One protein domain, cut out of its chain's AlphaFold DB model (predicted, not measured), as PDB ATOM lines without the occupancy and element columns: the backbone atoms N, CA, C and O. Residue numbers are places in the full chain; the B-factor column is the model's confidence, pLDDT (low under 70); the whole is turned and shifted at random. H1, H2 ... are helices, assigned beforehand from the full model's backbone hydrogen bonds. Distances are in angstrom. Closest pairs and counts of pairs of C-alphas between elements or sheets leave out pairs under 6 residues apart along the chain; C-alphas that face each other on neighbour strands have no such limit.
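This is residues 2 to 102 of the 594 residues of an uncharacterized protein of Pterula gracilis (UniProt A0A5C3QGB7). One longer helix, H5, runs through the middle of a small all-helix body, with short helices round it: H2 and H7 pack on its first residues, H3 packs on residues 61 to 66, and H6 runs back close to it. H1 lies near H2, with its last residue, Leu 12, also close to H5 at Ile 58, and a long loop, residues 72 to 83, leads from the last residue of H5 back to H6. The printed part has 101 residues with seven named helices, H1 to H7 in chain order, and no named strand. It is compact, with a radius of gyration of the C-alphas of 13.1 A, and spans 35 by 32 by 24 A.

H5, residues 56 to 71, is 22.5 A long and begins at C-alpha 56 (262.064, 251.799, 200.692). H6, residues 84 to 93, is 14.4 A long. H1 is residues 7 to 12, from C-alpha 7 (265.214, 249.117, 218.942), H2 19 to 26, H3 33 to 36, H4 46 to 49, and H7 96 to 102, ending at C-alpha 102 (252.515, 248.570, 199.515).

H5 is the hub. Its residues 57 to 61 alone touch H2, closest C-alphas Leu 57 and Leu 23 at 7.3 A, at a shallow tilt of 30 degrees, the same way. Its residues 56 to 57 alone touch H7, closest C-alphas Leu 57 and Val 99 at 6.0 A, at a steep tilt of 47 degrees. Its residues 61 to 66 alone touch H3, closest C-alphas Ile 62 and Val 36 at 5.4 A. H6 is close but not clearly touching H5, closest C-alphas Phe 90 and Ser 56 at 7.6 A, opposite ways at 24 degrees. H4 is close but not clearly touching H5, closest C-alphas Leu 47 and Tyr 59 at 6.6 A. H1 is close but not clearly touching H2, closest C-alphas Leu 12 and Val 22 at 6.2 A. In H1, H2, H5 and H6 every O i to N i+4 pair is within hydrogen-bond range; H7 has 1 of 3, beside 3 of 4 O i to N i+3 pairs, and H3 and H4 are too short for an O i to N i+4 pair.

The C-alphas farthest apart, of Ala 16 and Asn 73, are 38.3 A apart. The printed part has no cut, and the link from H5 to H6 is long. Mean pLDDT of the printed part is 71.4; residues 2 to 8, 15 to 16, 29 to 44 and 71 to 80 are under 70.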
ATOM      1  N   SER A   2     266.304 255.605 229.239       31.39
ATOM      2  CA  SER A   2     266.376 256.243 227.905       31.39
ATOM      3  C   SER A   2     266.767 255.207 226.841       31.39
ATOM      4  O   SER A   2     267.709 255.396 226.078       31.39
ATOM      5  N   THR A   3     266.111 254.051 226.844       37.69
ATOM      6  CA  THR A   3     266.499 252.912 225.999       37.69
ATOM      7  C   THR A   3     265.258 252.204 225.467       37.69
ATOM      8  O   THR A   3     264.973 251.096 225.903       37.69
ATOM      9  N   THR A   4     264.490 252.836 224.575       43.28
ATOM     10  CA  THR A   4     263.376 252.150 223.877       43.28
ATOM     11  C   THR A   4     262.997 252.706 222.498       43.28
ATOM     12  O   THR A   4     262.158 252.096 221.846       43.28
ATOM     13  N   ASN A   5     263.595 253.798 221.996       51.06
ATOM     14  CA  ASN A   5     263.141 254.382 220.720       51.06
ATOM     15  C   ASN A   5     263.911 253.943 219.466       51.06
ATOM     16  O   ASN A   5     263.368 254.124 218.391       51.06
ATOM     17  N   ASP A   6     265.093 253.323 219.552       52.62
ATOM     18  CA  ASP A   6     265.830 252.884 218.344       52.62
ATOM     19  C   ASP A   6     265.776 251.365 218.102       52.62
ATOM     20  O   ASP A   6     266.154 250.890 217.031       52.62
ATOM     21  N   SER A   7     265.262 250.581 219.061       60.12
ATOM     22  CA  SER A   7     265.214 249.117 218.942       60.12
ATOM     23  C   SER A   7     264.320 248.656 217.790       60.12
ATOM     24  O   SER A   7     264.622 247.658 217.139       60.12
ATOM     25  N   TRP A   8     263.247 249.398 217.501       69.69
ATOM     26  CA  TRP A   8     262.333 249.078 216.407       69.69
ATOM     27  C   TRP A   8     262.970 249.346 215.036       69.69
ATOM     28  O   TRP A   8     262.882 248.482 214.169       69.69
ATOM     29  N   LEU A   9     263.687 250.467 214.858       71.44
ATOM     30  CA  LEU A   9     264.427 250.751 213.622       71.44
ATOM     31  C   LEU A   9     265.497 249.689 213.386       71.44
ATOM     32  O   LEU A   9     265.504 249.083 212.324       71.44
ATOM     33  N   SER A  10     266.314 249.373 214.398       71.00
ATOM     34  CA  SER A  10     267.349 248.336 214.273       71.00
ATOM     35  C   SER A  10     266.788 246.940 213.980       71.00
ATOM     36  O   SER A  10     267.446 246.134 213.325       71.00
ATOM     37  N   SER A  11     265.568 246.654 214.448       71.38
ATOM     38  CA  SER A  11     264.879 245.397 214.165       71.38
ATOM     39  C   SER A  11     264.363 245.353 212.730       71.38
ATOM     40  O   SER A  11     264.430 244.300 212.112       71.38
ATOM     41  N   LEU A  12     263.854 246.469 212.199       71.25
ATOM     42  CA  LEU A  12     263.301 246.552 210.843       71.25
ATOM     43  C   LEU A  12     264.378 246.706 209.763       71.25
ATOM     44  O   LEU A  12     264.172 246.268 208.638       71.25
ATOM     45  N   THR A  13     265.532 247.292 210.090       71.69
ATOM     46  CA  THR A  13     266.686 247.412 209.183       71.69
ATOM     47  C   THR A  13     267.580 246.168 209.198       71.69
ATOM     48  O   THR A  13     268.702 246.207 208.696       71.69
ATOM     49  N   ASN A  14     267.141 245.070 209.824       74.06
ATOM     50  CA  ASN A  14     267.909 243.833 209.851       74.06
ATOM     51  C   ASN A  14     267.907 243.191 208.448       74.06
ATOM     52  O   ASN A  14     266.839 242.797 207.979       74.06
ATOM     53  N   PRO A  15     269.075 243.022 207.793       68.94
ATOM     54  CA  PRO A  15     269.155 242.472 206.438       68.94
ATOM     55  C   PRO A  15     268.718 241.001 206.340       68.94
ATOM     56  O   PRO A  15     268.582 240.482 205.237       68.94
ATOM     57  N   ALA A  16     268.527 240.314 207.471       65.12
ATOM     58  CA  ALA A  16     268.037 238.939 207.508       65.12
ATOM     59  C   ALA A  16     266.511 238.812 207.327       65.12
ATOM     60  O   ALA A  16     266.031 237.697 207.139       65.12
ATOM     61  N   LEU A  17     265.753 239.912 207.411       73.38
ATOM     62  CA  LEU A  17     264.300 239.902 207.228       73.38
ATOM     63  C   LEU A  17     263.931 240.018 205.750       73.38
ATOM     64  O   LEU A  17     264.477 240.841 205.015       73.38
ATOM     65  N   THR A  18     262.945 239.236 205.325       78.12
ATOM     66  CA  THR A  18     262.352 239.372 203.990       78.12
ATOM     67  C   THR A  18     261.451 240.610 203.908       78.12
ATOM     68  O   THR A  18     260.881 241.062 204.903       78.12
ATOM     69  N   HIS A  19     261.260 241.163 202.706       75.06
ATOM     70  CA  HIS A  19     260.414 242.352 202.513       75.06
ATOM     71  C   HIS A  19     258.959 242.148 202.970       75.06
ATOM     72  O   HIS A  19     258.314 243.083 203.446       75.06
ATOM     73  N   THR A  20     258.443 240.920 202.878       72.56
ATOM     74  CA  THR A  20     257.101 240.547 203.343       72.56
ATOM     75  C   THR A  20     257.009 240.476 204.868       72.56
ATOM     76  O   THR A  20     255.992 240.884 205.428       72.56
ATOM     77  N   GLU A  21     258.062 240.027 205.555       73.88
ATOM     78  CA  GLU A  21     258.152 240.050 207.021       73.88
ATOM     79  C   GLU A  21     258.254 241.484 207.550       73.88
ATOM     80  O   GLU A  21     257.547 241.840 208.493       73.88
ATOM     81  N   VAL A  22     259.047 242.341 206.896       75.12
ATOM     82  CA  VAL A  22     259.119 243.778 207.217       75.12
ATOM     83  C   VAL A  22     257.748 244.440 207.054       75.12
ATOM     84  O   VAL A  22     257.311 245.182 207.932       75.12
ATOM     85  N   LEU A  23     257.024 244.139 205.971       75.25
ATOM     86  CA  LEU A  23     255.660 244.629 205.758       75.25
ATOM     87  C   LEU A  23     254.685 244.126 206.835       75.25
ATOM     88  O   LEU A  23     253.833 244.885 207.299       75.25
ATOM     89  N   ALA A  24     254.796 242.856 207.233       73.50
ATOM     90  CA  ALA A  24     253.961 242.272 208.275       73.50
ATOM     91  C   ALA A  24     254.204 242.941 209.634       73.50
ATOM     92  O   ALA A  24     253.235 243.233 210.331       73.50
ATOM     93  N   GLU A  25     255.459 243.239 209.986       72.44
ATOM     94  CA  GLU A  25     255.806 244.011 211.186       72.44
ATOM     95  C   GLU A  25     255.277 245.450 211.113       72.44
ATOM     96  O   GLU A  25     254.611 245.903 212.041       72.44
ATOM     97  N   LEU A  26     255.471 246.151 209.990       71.56
ATOM     98  CA  LEU A  26     254.996 247.530 209.792       71.56
ATOM     99  C   LEU A  26     253.467 247.672 209.849       71.56
ATOM    100  O   LEU A  26     252.957 248.745 210.169       71.56
ATOM    101  N   ARG A  27     252.717 246.607 209.542       72.62
ATOM    102  CA  ARG A  27     251.250 246.582 209.660       72.62
ATOM    103  C   ARG A  27     250.761 246.328 211.087       72.62
ATOM    104  O   ARG A  27     249.573 246.517 211.350       72.62
ATOM    105  N   LYS A  28     251.627 245.908 212.018       71.81
ATOM    106  CA  LYS A  28     251.208 245.655 213.401       71.81
ATOM    107  C   LYS A  28     250.875 246.973 214.105       71.81
ATOM    108  O   LYS A  28     251.683 247.901 214.084       71.81
ATOM    109  N   PRO A  29     249.761 247.035 214.858       57.59
ATOM    110  CA  PRO A  29     249.405 248.218 215.645       57.59
ATOM    111  C   PRO A  29     250.425 248.527 216.756       57.59
ATOM    112  O   PRO A  29     250.435 249.629 217.291       57.59
ATOM    113  N   SER A  30     251.298 247.572 217.100       53.34
ATOM    114  CA  SER A  30     252.377 247.715 218.084       53.34
ATOM    115  C   SER A  30     253.473 248.697 217.645       53.34
ATOM    116  O   SER A  30     253.976 249.445 218.480       53.34
ATOM    117  N   ILE A  31     253.792 248.766 216.344       58.41
ATOM    118  CA  ILE A  31     254.679 249.785 215.739       58.41
ATOM    119  C   ILE A  31     253.811 250.984 215.312       58.41
ATOM    120  O   ILE A  31     253.883 251.491 214.200       58.41
ATOM    121  N   SER A  32     252.904 251.390 216.206       53.47
ATOM    122  CA  SER A  32     251.896 252.428 215.972       53.47
ATOM    123  C   SER A  32     252.465 253.697 215.321       53.47
ATOM    124  O   SER A  32     253.643 254.031 215.482       53.47
ATOM    125  N   ASN A  33     251.576 254.459 214.671       53.59
ATOM    126  CA  ASN A  33     251.850 255.772 214.074       53.59
ATOM    127  C   ASN A  33     252.730 256.683 214.957       53.59
ATOM    128  O   ASN A  33     253.516 257.452 214.421       53.59
ATOM    129  N   SER A  34     252.667 256.566 216.289       51.19
ATOM    130  CA  SER A  34     253.482 257.348 217.228       51.19
ATOM    131  C   SER A  34     254.974 256.979 217.282       51.19
ATOM    132  O   SER A  34     255.787 257.874 217.497       51.19
ATOM    133  N   LEU A  35     255.371 255.715 217.072       54.09
ATOM    134  CA  LEU A  35     256.795 255.328 216.982       54.09
ATOM    135  C   LEU A  35     257.391 255.724 215.629       54.09
ATOM    136  O   LEU A  35     258.501 256.245 215.563       54.09
ATOM    137  N   VAL A  36     256.600 255.578 214.569       56.47
ATOM    138  CA  VAL A  36     256.930 255.988 213.196       56.47
ATOM    139  C   VAL A  36     257.063 257.521 213.071       56.47
ATOM    140  O   VAL A  36     257.786 258.033 212.218       56.47
ATOM    141  N   GLN A  37     256.409 258.266 213.964       56.66
ATOM    142  CA  GLN A  37     256.526 259.722 214.101       56.66
ATOM    143  C   GLN A  37     257.688 260.164 215.008       56.66
ATOM    144  O   GLN A  37     257.980 261.354 215.052       56.66
ATOM    145  N   SER A  38     258.351 259.262 215.737       59.06
ATOM    146  CA  SER A  38     259.365 259.658 216.721       59.06
ATOM    147  C   SER A  38     260.686 260.098 216.075       59.06
ATOM    148  O   SER A  38     261.141 259.517 215.089       59.06
ATOM    149  N   SER A  39     261.308 261.144 216.628       59.81
ATOM    150  CA  SER A  39     262.698 261.497 216.317       59.81
ATOM    151  C   SER A  39     263.625 260.388 216.817       59.81
ATOM    152  O   SER A  39     263.378 259.821 217.888       59.81
ATOM    153  N   SER A  40     264.690 260.087 216.066       57.88
ATOM    154  CA  SER A  40     265.702 259.113 216.499       57.88
ATOM    155  C   SER A  40     266.264 259.512 217.867       57.88
ATOM    156  O   SER A  40     266.277 260.698 218.217       57.88
ATOM    157  N   SER A  41     266.755 258.544 218.648       56.28
ATOM    158  CA  SER A  41     267.323 258.815 219.977       56.28
ATOM    159  C   SER A  41     268.468 259.851 219.973       56.28
ATOM    160  O   SER A  41     268.700 260.510 220.987       56.28
ATOM    161  N   ASN A  42     269.112 260.071 218.819       56.00
ATOM    162  CA  ASN A  42     270.147 261.084 218.580       56.00
ATOM    163  C   ASN A  42     269.619 262.503 218.263       56.00
ATOM    164  O   ASN A  42     270.418 263.404 218.014       56.00
ATOM    165  N   GLY A  43     268.301 262.718 218.223       61.16
ATOM    166  CA  GLY A  43     267.685 264.000 217.848       61.16
ATOM    167  C   GLY A  43     267.694 264.309 216.343       61.16
ATOM    168  O   GLY A  43     267.196 265.359 215.943       61.16
ATOM    169  N   GLY A  44     268.235 263.409 215.515       66.06
ATOM    170  CA  GLY A  44     268.171 263.482 214.053       66.06
ATOM    171  C   GLY A  44     266.859 262.931 213.490       66.06
ATOM    172  O   GLY A  44     266.173 262.128 214.133       66.06
ATOM    173  N   ASP A  45     266.514 263.355 212.274       74.69
ATOM    174  CA  ASP A  45     265.351 262.833 211.564       74.69
ATOM    175  C   ASP A  45     265.635 261.394 211.071       74.69
ATOM    176  O   ASP A  45     266.620 261.182 210.357       74.69
ATOM    177  N   PRO A  46     264.811 260.381 211.413       74.00
ATOM    178  CA  PRO A  46     264.971 259.026 210.879       74.00
ATOM    179  C   PRO A  46     264.915 258.954 209.345       74.00
ATOM    180  O   PRO A  46     265.489 258.027 208.778       74.00
ATOM    181  N   LEU A  47     264.286 259.914 208.654       77.81
ATOM    182  CA  LEU A  47     264.305 259.967 207.187       77.81
ATOM    183  C   LEU A  47     265.693 260.316 206.623       77.81
ATOM    184  O   LEU A  47     266.032 259.866 205.533       77.81
ATOM    185  N   ASP A  48     266.525 261.059 207.354       79.81
ATOM    186  CA  ASP A  48     267.880 261.390 206.898       79.81
ATOM    187  C   ASP A  48     268.849 260.212 207.060       79.81
ATOM    188  O   ASP A  48     269.764 260.040 206.247       79.81
ATOM    189  N   ALA A  49     268.624 259.389 208.091       79.38
ATOM    190  CA  ALA A  49     269.440 258.222 208.420       79.38
ATOM    191  C   ALA A  49     269.140 256.995 207.540       79.38
ATOM    192  O   ALA A  49     270.009 256.141 207.361       79.38
ATOM    193  N   LEU A  50     267.924 256.893 206.994       81.56
ATOM    194  CA  LEU A  50     267.508 255.778 206.145       81.56
ATOM    195  C   LEU A  50     267.905 256.006 204.681       81.56
ATOM    196  O   LEU A  50     267.731 257.089 204.123       81.56
ATOM    197  N   ASP A  51     268.397 254.949 204.031       80.81
ATOM    198  CA  ASP A  51     268.612 254.939 202.582       80.81
ATOM    199  C   ASP A  51     267.354 254.438 201.848       80.81
ATOM    200  O   ASP A  51     266.967 253.279 202.056       80.81
ATOM    201  N   PRO A  52     266.724 255.257 200.977       82.12
ATOM    202  CA  PRO A  52     265.541 254.851 200.229       82.12
ATOM    203  C   PRO A  52     265.757 253.655 199.310       82.12
ATOM    204  O   PRO A  52     264.774 252.992 199.014       82.12
ATOM    205  N   GLY A  53     266.983 253.368 198.861       82.69
ATOM    206  CA  GLY A  53     267.245 252.226 197.976       82.69
ATOM    207  C   GLY A  53     267.202 250.867 198.673       82.69
ATOM    208  O   GLY A  53     266.906 249.865 198.038       82.69
ATOM    209  N   ILE A  54     267.468 250.827 199.979       82.56
ATOM    210  CA  ILE A  54     267.523 249.577 200.755       82.56
ATOM    211  C   ILE A  54     266.277 249.434 201.632       82.56
ATOM    212  O   ILE A  54     265.730 248.344 201.766       82.56
ATOM    213  N   HIS A  55     265.806 250.543 202.207       82.44
ATOM    214  CA  HIS A  55     264.732 250.571 203.199       82.44
ATOM    215  C   HIS A  55     263.477 251.275 202.662       82.44
ATOM    216  O   HIS A  55     262.829 252.031 203.391       82.44
ATOM    217  N   SER A  56     263.133 251.061 201.384       85.44
ATOM    218  CA  SER A  56     262.064 251.799 200.692       85.44
ATOM    219  C   SER A  56     260.717 251.687 201.405       85.44
ATOM    220  O   SER A  56     260.022 252.690 201.566       85.44
ATOM    221  N   LEU A  57     260.365 250.487 201.883       81.62
ATOM    222  CA  LEU A  57     259.112 250.243 202.610       81.62
ATOM    223  C   LEU A  57     259.035 251.032 203.921       81.62
ATOM    224  O   LEU A  57     258.042 251.704 204.185       81.62
ATOM    225  N   ILE A  58     260.093 250.988 204.729       82.06
ATOM    226  CA  ILE A  58     260.138 251.679 206.025       82.06
ATOM    227  C   ILE A  58     260.067 253.193 205.800       82.06
ATOM    228  O   ILE A  58     259.281 253.884 206.448       82.06
ATOM    229  N   TYR A  59     260.831 253.693 204.826       84.81
ATOM    230  CA  TYR A  59     260.839 255.101 204.443       84.81
ATOM    231  C   TYR A  59     259.441 255.577 204.012       84.81
ATOM    232  O   TYR A  59     258.947 256.587 204.514       84.81
ATOM    233  N   LEU A  60     258.759 254.812 203.150       84.88
ATOM    234  CA  LEU A  60     257.405 255.106 202.674       84.88
ATOM    235  C   LEU A  60     256.383 255.160 203.819       84.88
ATOM    236  O   LEU A  60     255.564 256.079 203.878       84.88
ATOM    237  N   PHE A  61     256.438 254.213 204.759       82.06
ATOM    238  CA  PHE A  61     255.539 254.199 205.917       82.06
ATOM    239  C   PHE A  61     255.770 255.402 206.841       82.06
ATOM    240  O   PHE A  61     254.793 256.014 207.282       82.06
ATOM    241  N   ILE A  62     257.030 255.796 207.075       81.19
ATOM    242  CA  ILE A  62     257.366 256.997 207.859       81.19
ATOM    243  C   ILE A  62     256.824 258.260 207.189       81.19
ATOM    244  O   ILE A  62     256.165 259.070 207.844       81.19
ATOM    245  N   MET A  63     257.038 258.411 205.879       82.69
ATOM    246  CA  MET A  63     256.517 259.559 205.135       82.69
ATOM    247  C   MET A  63     254.991 259.649 205.216       82.69
ATOM    248  O   MET A  63     254.456 260.702 205.566       82.69
ATOM    249  N   CYS A  64     254.284 258.548 204.947       82.38
ATOM    250  CA  CYS A  64     252.825 258.510 204.999       82.38
ATOM    251  C   CYS A  64     252.292 258.832 206.404       82.38
ATOM    252  O   CYS A  64     251.378 259.644 206.534       82.38
ATOM    253  N   ALA A  65     252.882 258.269 207.462       78.25
ATOM    254  CA  ALA A  65     252.455 258.523 208.840       78.25
ATOM    255  C   ALA A  65     252.639 259.991 209.265       78.25
ATOM    256  O   ALA A  65     251.806 260.535 209.996       78.25
ATOM    257  N   ARG A  66     253.706 260.654 208.795       79.19
ATOM    258  CA  ARG A  66     253.929 262.085 209.045       79.19
ATOM    259  C   ARG A  66     252.999 262.980 208.238       79.19
ATOM    260  O   ARG A  66     252.576 264.010 208.749       79.19
ATOM    261  N   LEU A  67     252.641 262.588 207.017       78.44
ATOM    262  CA  LEU A  67     251.655 263.314 206.210       78.44
ATOM    263  C   LEU A  67     250.254 263.249 206.825       78.44
ATOM    264  O   LEU A  67     249.578 264.272 206.906       78.44
ATOM    265  N   VAL A  68     249.851 262.084 207.344       77.81
ATOM    266  CA  VAL A  68     248.594 261.937 208.097       77.81
ATOM    267  C   VAL A  68     248.599 262.830 209.342       77.81
ATOM    268  O   VAL A  68     247.606 263.502 209.617       77.81
ATOM    269  N   ALA A  69     249.716 262.886 210.075       73.88
ATOM    270  CA  ALA A  69     249.847 263.740 211.257       73.88
ATOM    271  C   ALA A  69     249.753 265.230 210.906       73.88
ATOM    272  O   ALA A  69     248.967 265.952 211.514       73.88
ATOM    273  N   ALA A  70     250.487 265.658 209.876       72.50
ATOM    274  CA  ALA A  70     250.474 267.032 209.388       72.50
ATOM    275  C   ALA A  70     249.078 267.464 208.906       72.50
ATOM    276  O   ALA A  70     248.668 268.595 209.145       72.50
ATOM    277  N   SER A  71     248.319 266.554 208.286       69.94
ATOM    278  CA  SER A  71     246.950 266.819 207.831       69.94
ATOM    279  C   SER A  71     245.923 266.889 208.970       69.94
ATOM    280  O   SER A  71     244.837 267.425 208.761       69.94
ATOM    281  N   SER A  72     246.213 266.318 210.145       67.56
ATOM    282  CA  SER A  72     245.213 266.116 211.206       67.56
ATOM    283  C   SER A  72     245.089 267.288 212.190       67.56
ATOM    284  O   SER A  72     244.305 267.180 213.128       67.56
ATOM    285  N   ASN A  73     245.832 268.392 212.001       54.97
ATOM    286  CA  ASN A  73     245.801 269.649 212.785       54.97
ATOM    287  C   ASN A  73     245.853 269.528 214.330       54.97
ATOM    288  O   ASN A  73     245.759 270.530 215.038       54.97
ATOM    289  N   SER A  74     246.022 268.326 214.876       52.66
ATOM    290  CA  SER A  74     246.169 268.060 216.301       52.66
ATOM    291  C   SER A  74     247.617 268.329 216.677       52.66
ATOM    292  O   SER A  74     248.497 267.639 216.170       52.66
ATOM    293  N   ASN A  75     247.839 269.368 217.495       50.00
ATOM    294  CA  ASN A  75     249.119 269.819 218.059       50.00
ATOM    295  C   ASN A  75     250.307 268.909 217.714       50.00
ATOM    296  O   ASN A  75     250.544 267.906 218.388       50.00
ATOM    297  N   ASN A  76     251.040 269.283 216.656       54.09
ATOM    298  CA  ASN A  76     252.268 268.620 216.233       54.09
ATOM    299  C   ASN A  76     253.154 268.378 217.456       54.09
ATOM    300  O   ASN A  76     253.629 269.326 218.081       54.09
ATOM    301  N   ASN A  77     253.404 267.109 217.762       54.16
ATOM    302  CA  ASN A  77     254.252 266.641 218.859       54.16
ATOM    303  C   ASN A  77     255.756 266.967 218.630       54.16
ATOM    304  O   ASN A  77     256.627 266.168 218.958       54.16
ATOM    305  N   GLY A  78     256.082 268.113 218.017       55.62
ATOM    306  CA  GLY A  78     257.443 268.544 217.683       55.62
ATOM    307  C   GLY A  78     258.068 267.866 216.457       55.62
ATOM    308  O   GLY A  78     259.256 268.056 216.212       55.62
ATOM    309  N   VAL A  79     257.303 267.088 215.685       62.09
ATOM    310  CA  VAL A  79     257.816 266.319 214.535       62.09
ATOM    311  C   VAL A  79     257.726 267.158 213.253       62.09
ATOM    312  O   VAL A  79     256.628 267.617 212.921       62.09
ATOM    313  N   PRO A  80     258.834 267.375 212.517       65.75
ATOM    314  CA  PRO A  80     258.806 268.139 211.276       65.75
ATOM    315  C   PRO A  80     258.066 267.369 210.165       65.75
ATOM    316  O   PRO A  80     258.252 266.153 210.021       65.75
ATOM    317  N   PRO A  81     257.231 268.048 209.353       70.38
ATOM    318  CA  PRO A  81     256.640 267.433 208.171       70.38
ATOM    319  C   PRO A  81     257.740 267.054 207.166       70.38
ATOM    320  O   PRO A  81     258.778 267.720 207.109       70.38
ATOM    321  N   PRO A  82     257.529 266.011 206.343       73.69
ATOM    322  CA  PRO A  82     258.508 265.615 205.342       73.69
ATOM    323  C   PRO A  82     258.741 266.754 204.344       73.69
ATOM    324  O   PRO A  82     257.818 267.230 203.692       73.69
ATOM    325  N   THR A  83     259.992 267.199 204.239       81.69
ATOM    326  CA  THR A  83     260.429 268.227 203.278       81.69
ATOM    327  C   THR A  83     260.438 267.702 201.838       81.69
ATOM    328  O   THR A  83     260.601 266.505 201.607       81.69
ATOM    329  N   MET A  84     260.369 268.602 200.852       82.31
ATOM    330  CA  MET A  84     260.498 268.282 199.420       82.31
ATOM    331  C   MET A  84     261.754 267.459 199.074       82.31
ATOM    332  O   MET A  84     261.715 266.595 198.199       82.31
ATOM    333  N   THR A  85     262.860 267.683 199.785       84.75
ATOM    334  CA  THR A  85     264.104 266.914 199.632       84.75
ATOM    335  C   THR A  85     263.898 265.431 199.933       84.75
ATOM    336  O   THR A  85     264.380 264.588 199.183       84.75
ATOM    337  N   HIS A  86     263.119 265.100 200.966       85.44
ATOM    338  CA  HIS A  86     262.795 263.720 201.324       85.44
ATOM    339  C   HIS A  86     261.952 263.029 200.250       85.44
ATOM    340  O   HIS A  86     262.188 261.856 199.964       85.44
ATOM    341  N   PHE A  87     261.000 263.749 199.644       85.94
ATOM    342  CA  PHE A  87     260.187 263.238 198.533       85.94
ATOM    343  C   PHE A  87     261.023 262.988 197.284       85.94
ATOM    344  O   PHE A  87     260.924 261.921 196.684       85.94
ATOM    345  N   THR A  88     261.867 263.953 196.922       87.75
ATOM    346  CA  THR A  88     262.746 263.867 195.750       87.75
ATOM    347  C   THR A  88     263.713 262.693 195.903       87.75
ATOM    348  O   THR A  88     263.737 261.801 195.060       87.75
ATOM    349  N   ARG A  89     264.398 262.603 197.054       87.69
ATOM    350  CA  ARG A  89     265.332 261.512 197.375       87.69
ATOM    351  C   ARG A  89     264.664 260.135 197.327       87.69
ATOM    352  O   ARG A  89     265.280 259.179 196.862       87.69
ATOM    353  N   PHE A  90     263.419 260.026 197.797       88.75
ATOM    354  CA  PHE A  90     262.654 258.783 197.703       88.75
ATOM    355  C   PHE A  90     262.350 258.423 196.252       88.75
ATOM    356  O   PHE A  90     262.739 257.343 195.819       88.75
ATOM    357  N   CYS A  91     261.724 259.332 195.496       88.38
ATOM    358  CA  CYS A  91     261.302 259.082 194.114       88.38
ATOM    359  C   CYS A  91     262.487 258.779 193.179       88.38
ATOM    360  O   CYS A  91     262.337 258.026 192.224       88.38
ATOM    361  N   GLU A  92     263.676 259.309 193.473       88.69
ATOM    362  CA  GLU A  92     264.896 259.023 192.716       88.69
ATOM    363  C   GLU A  92     265.493 257.642 192.994       88.69
ATOM    364  O   GLU A  92     266.037 257.030 192.077       88.69
ATOM    365  N   ARG A  93     265.437 257.144 194.238       89.06
ATOM    366  CA  ARG A  93     266.268 256.004 194.682       89.06
ATOM    367  C   ARG A  93     265.516 254.768 195.151       89.06
ATOM    368  O   ARG A  93     266.173 253.757 195.352       89.06
ATOM    369  N   PHE A  94     264.193 254.814 195.297       89.50
ATOM    370  CA  PHE A  94     263.427 253.676 195.813       89.50
ATOM    371  C   PHE A  94     263.637 252.382 195.009       89.50
ATOM    372  O   PHE A  94     263.950 252.422 193.816       89.50
ATOM    373  N   ASP A  95     263.441 251.245 195.673       85.75
ATOM    374  CA  ASP A  95     263.413 249.915 195.076       85.75
ATOM    375  C   ASP A  95     261.977 249.565 194.627       85.75
ATOM    376  O   ASP A  95     261.071 249.504 195.470       85.75
ATOM    377  N   PRO A  96     261.721 249.374 193.315       81.56
ATOM    378  CA  PRO A  96     260.389 249.068 192.800       81.56
ATOM    379  C   PRO A  96     259.768 247.806 193.403       81.56
ATOM    380  O   PRO A  96     258.563 247.802 193.660       81.56
ATOM    381  N   ASP A  97     260.561 246.766 193.674       80.38
ATOM    382  CA  ASP A  97     260.044 245.474 194.143       80.38
ATOM    383  C   ASP A  97     259.497 245.575 195.567       80.38
ATOM    384  O   ASP A  97     258.399 245.100 195.866       80.38
ATOM    385  N   GLN A  98     260.210 246.295 196.434       80.94
ATOM    386  CA  GLN A  98     259.744 246.632 197.775       80.94
ATOM    387  C   GLN A  98     258.480 247.488 197.751       80.94
ATOM    388  O   GLN A  98     257.534 247.240 198.495       80.94
ATOM    389  N   VAL A  99     258.461 248.514 196.904       82.31
ATOM    390  CA  VAL A  99     257.380 249.499 196.872       82.31
ATOM    391  C   VAL A  99     256.074 248.900 196.327       82.31
ATOM    392  O   VAL A  99     254.997 249.250 196.812       82.31
ATOM    393  N   ARG A 100     256.153 247.918 195.417       80.75
ATOM    394  CA  ARG A 100     254.994 247.161 194.898       80.75
ATOM    395  C   ARG A 100     254.272 246.303 195.940       80.75
ATOM    396  O   ARG A 100     253.144 245.870 195.708       80.75
ATOM    397  N   LEU A 101     254.887 246.059 197.098       77.81
ATOM    398  CA  LEU A 101     254.239 245.358 198.211       77.81
ATOM    399  C   LEU A 101     253.248 246.252 198.982       77.81
ATOM    400  O   LEU A 101     252.426 245.740 199.747       77.81
ATOM    401  N   ALA A 102     253.315 247.576 198.798       78.00
ATOM    402  CA  ALA A 102     252.515 248.570 199.515       78.00
ATOM    403  C   ALA A 102     251.931 249.643 198.570       78.00
ATOM    404  O   ALA A 102     252.136 250.842 198.766       78.00
TER     405      ALA A 102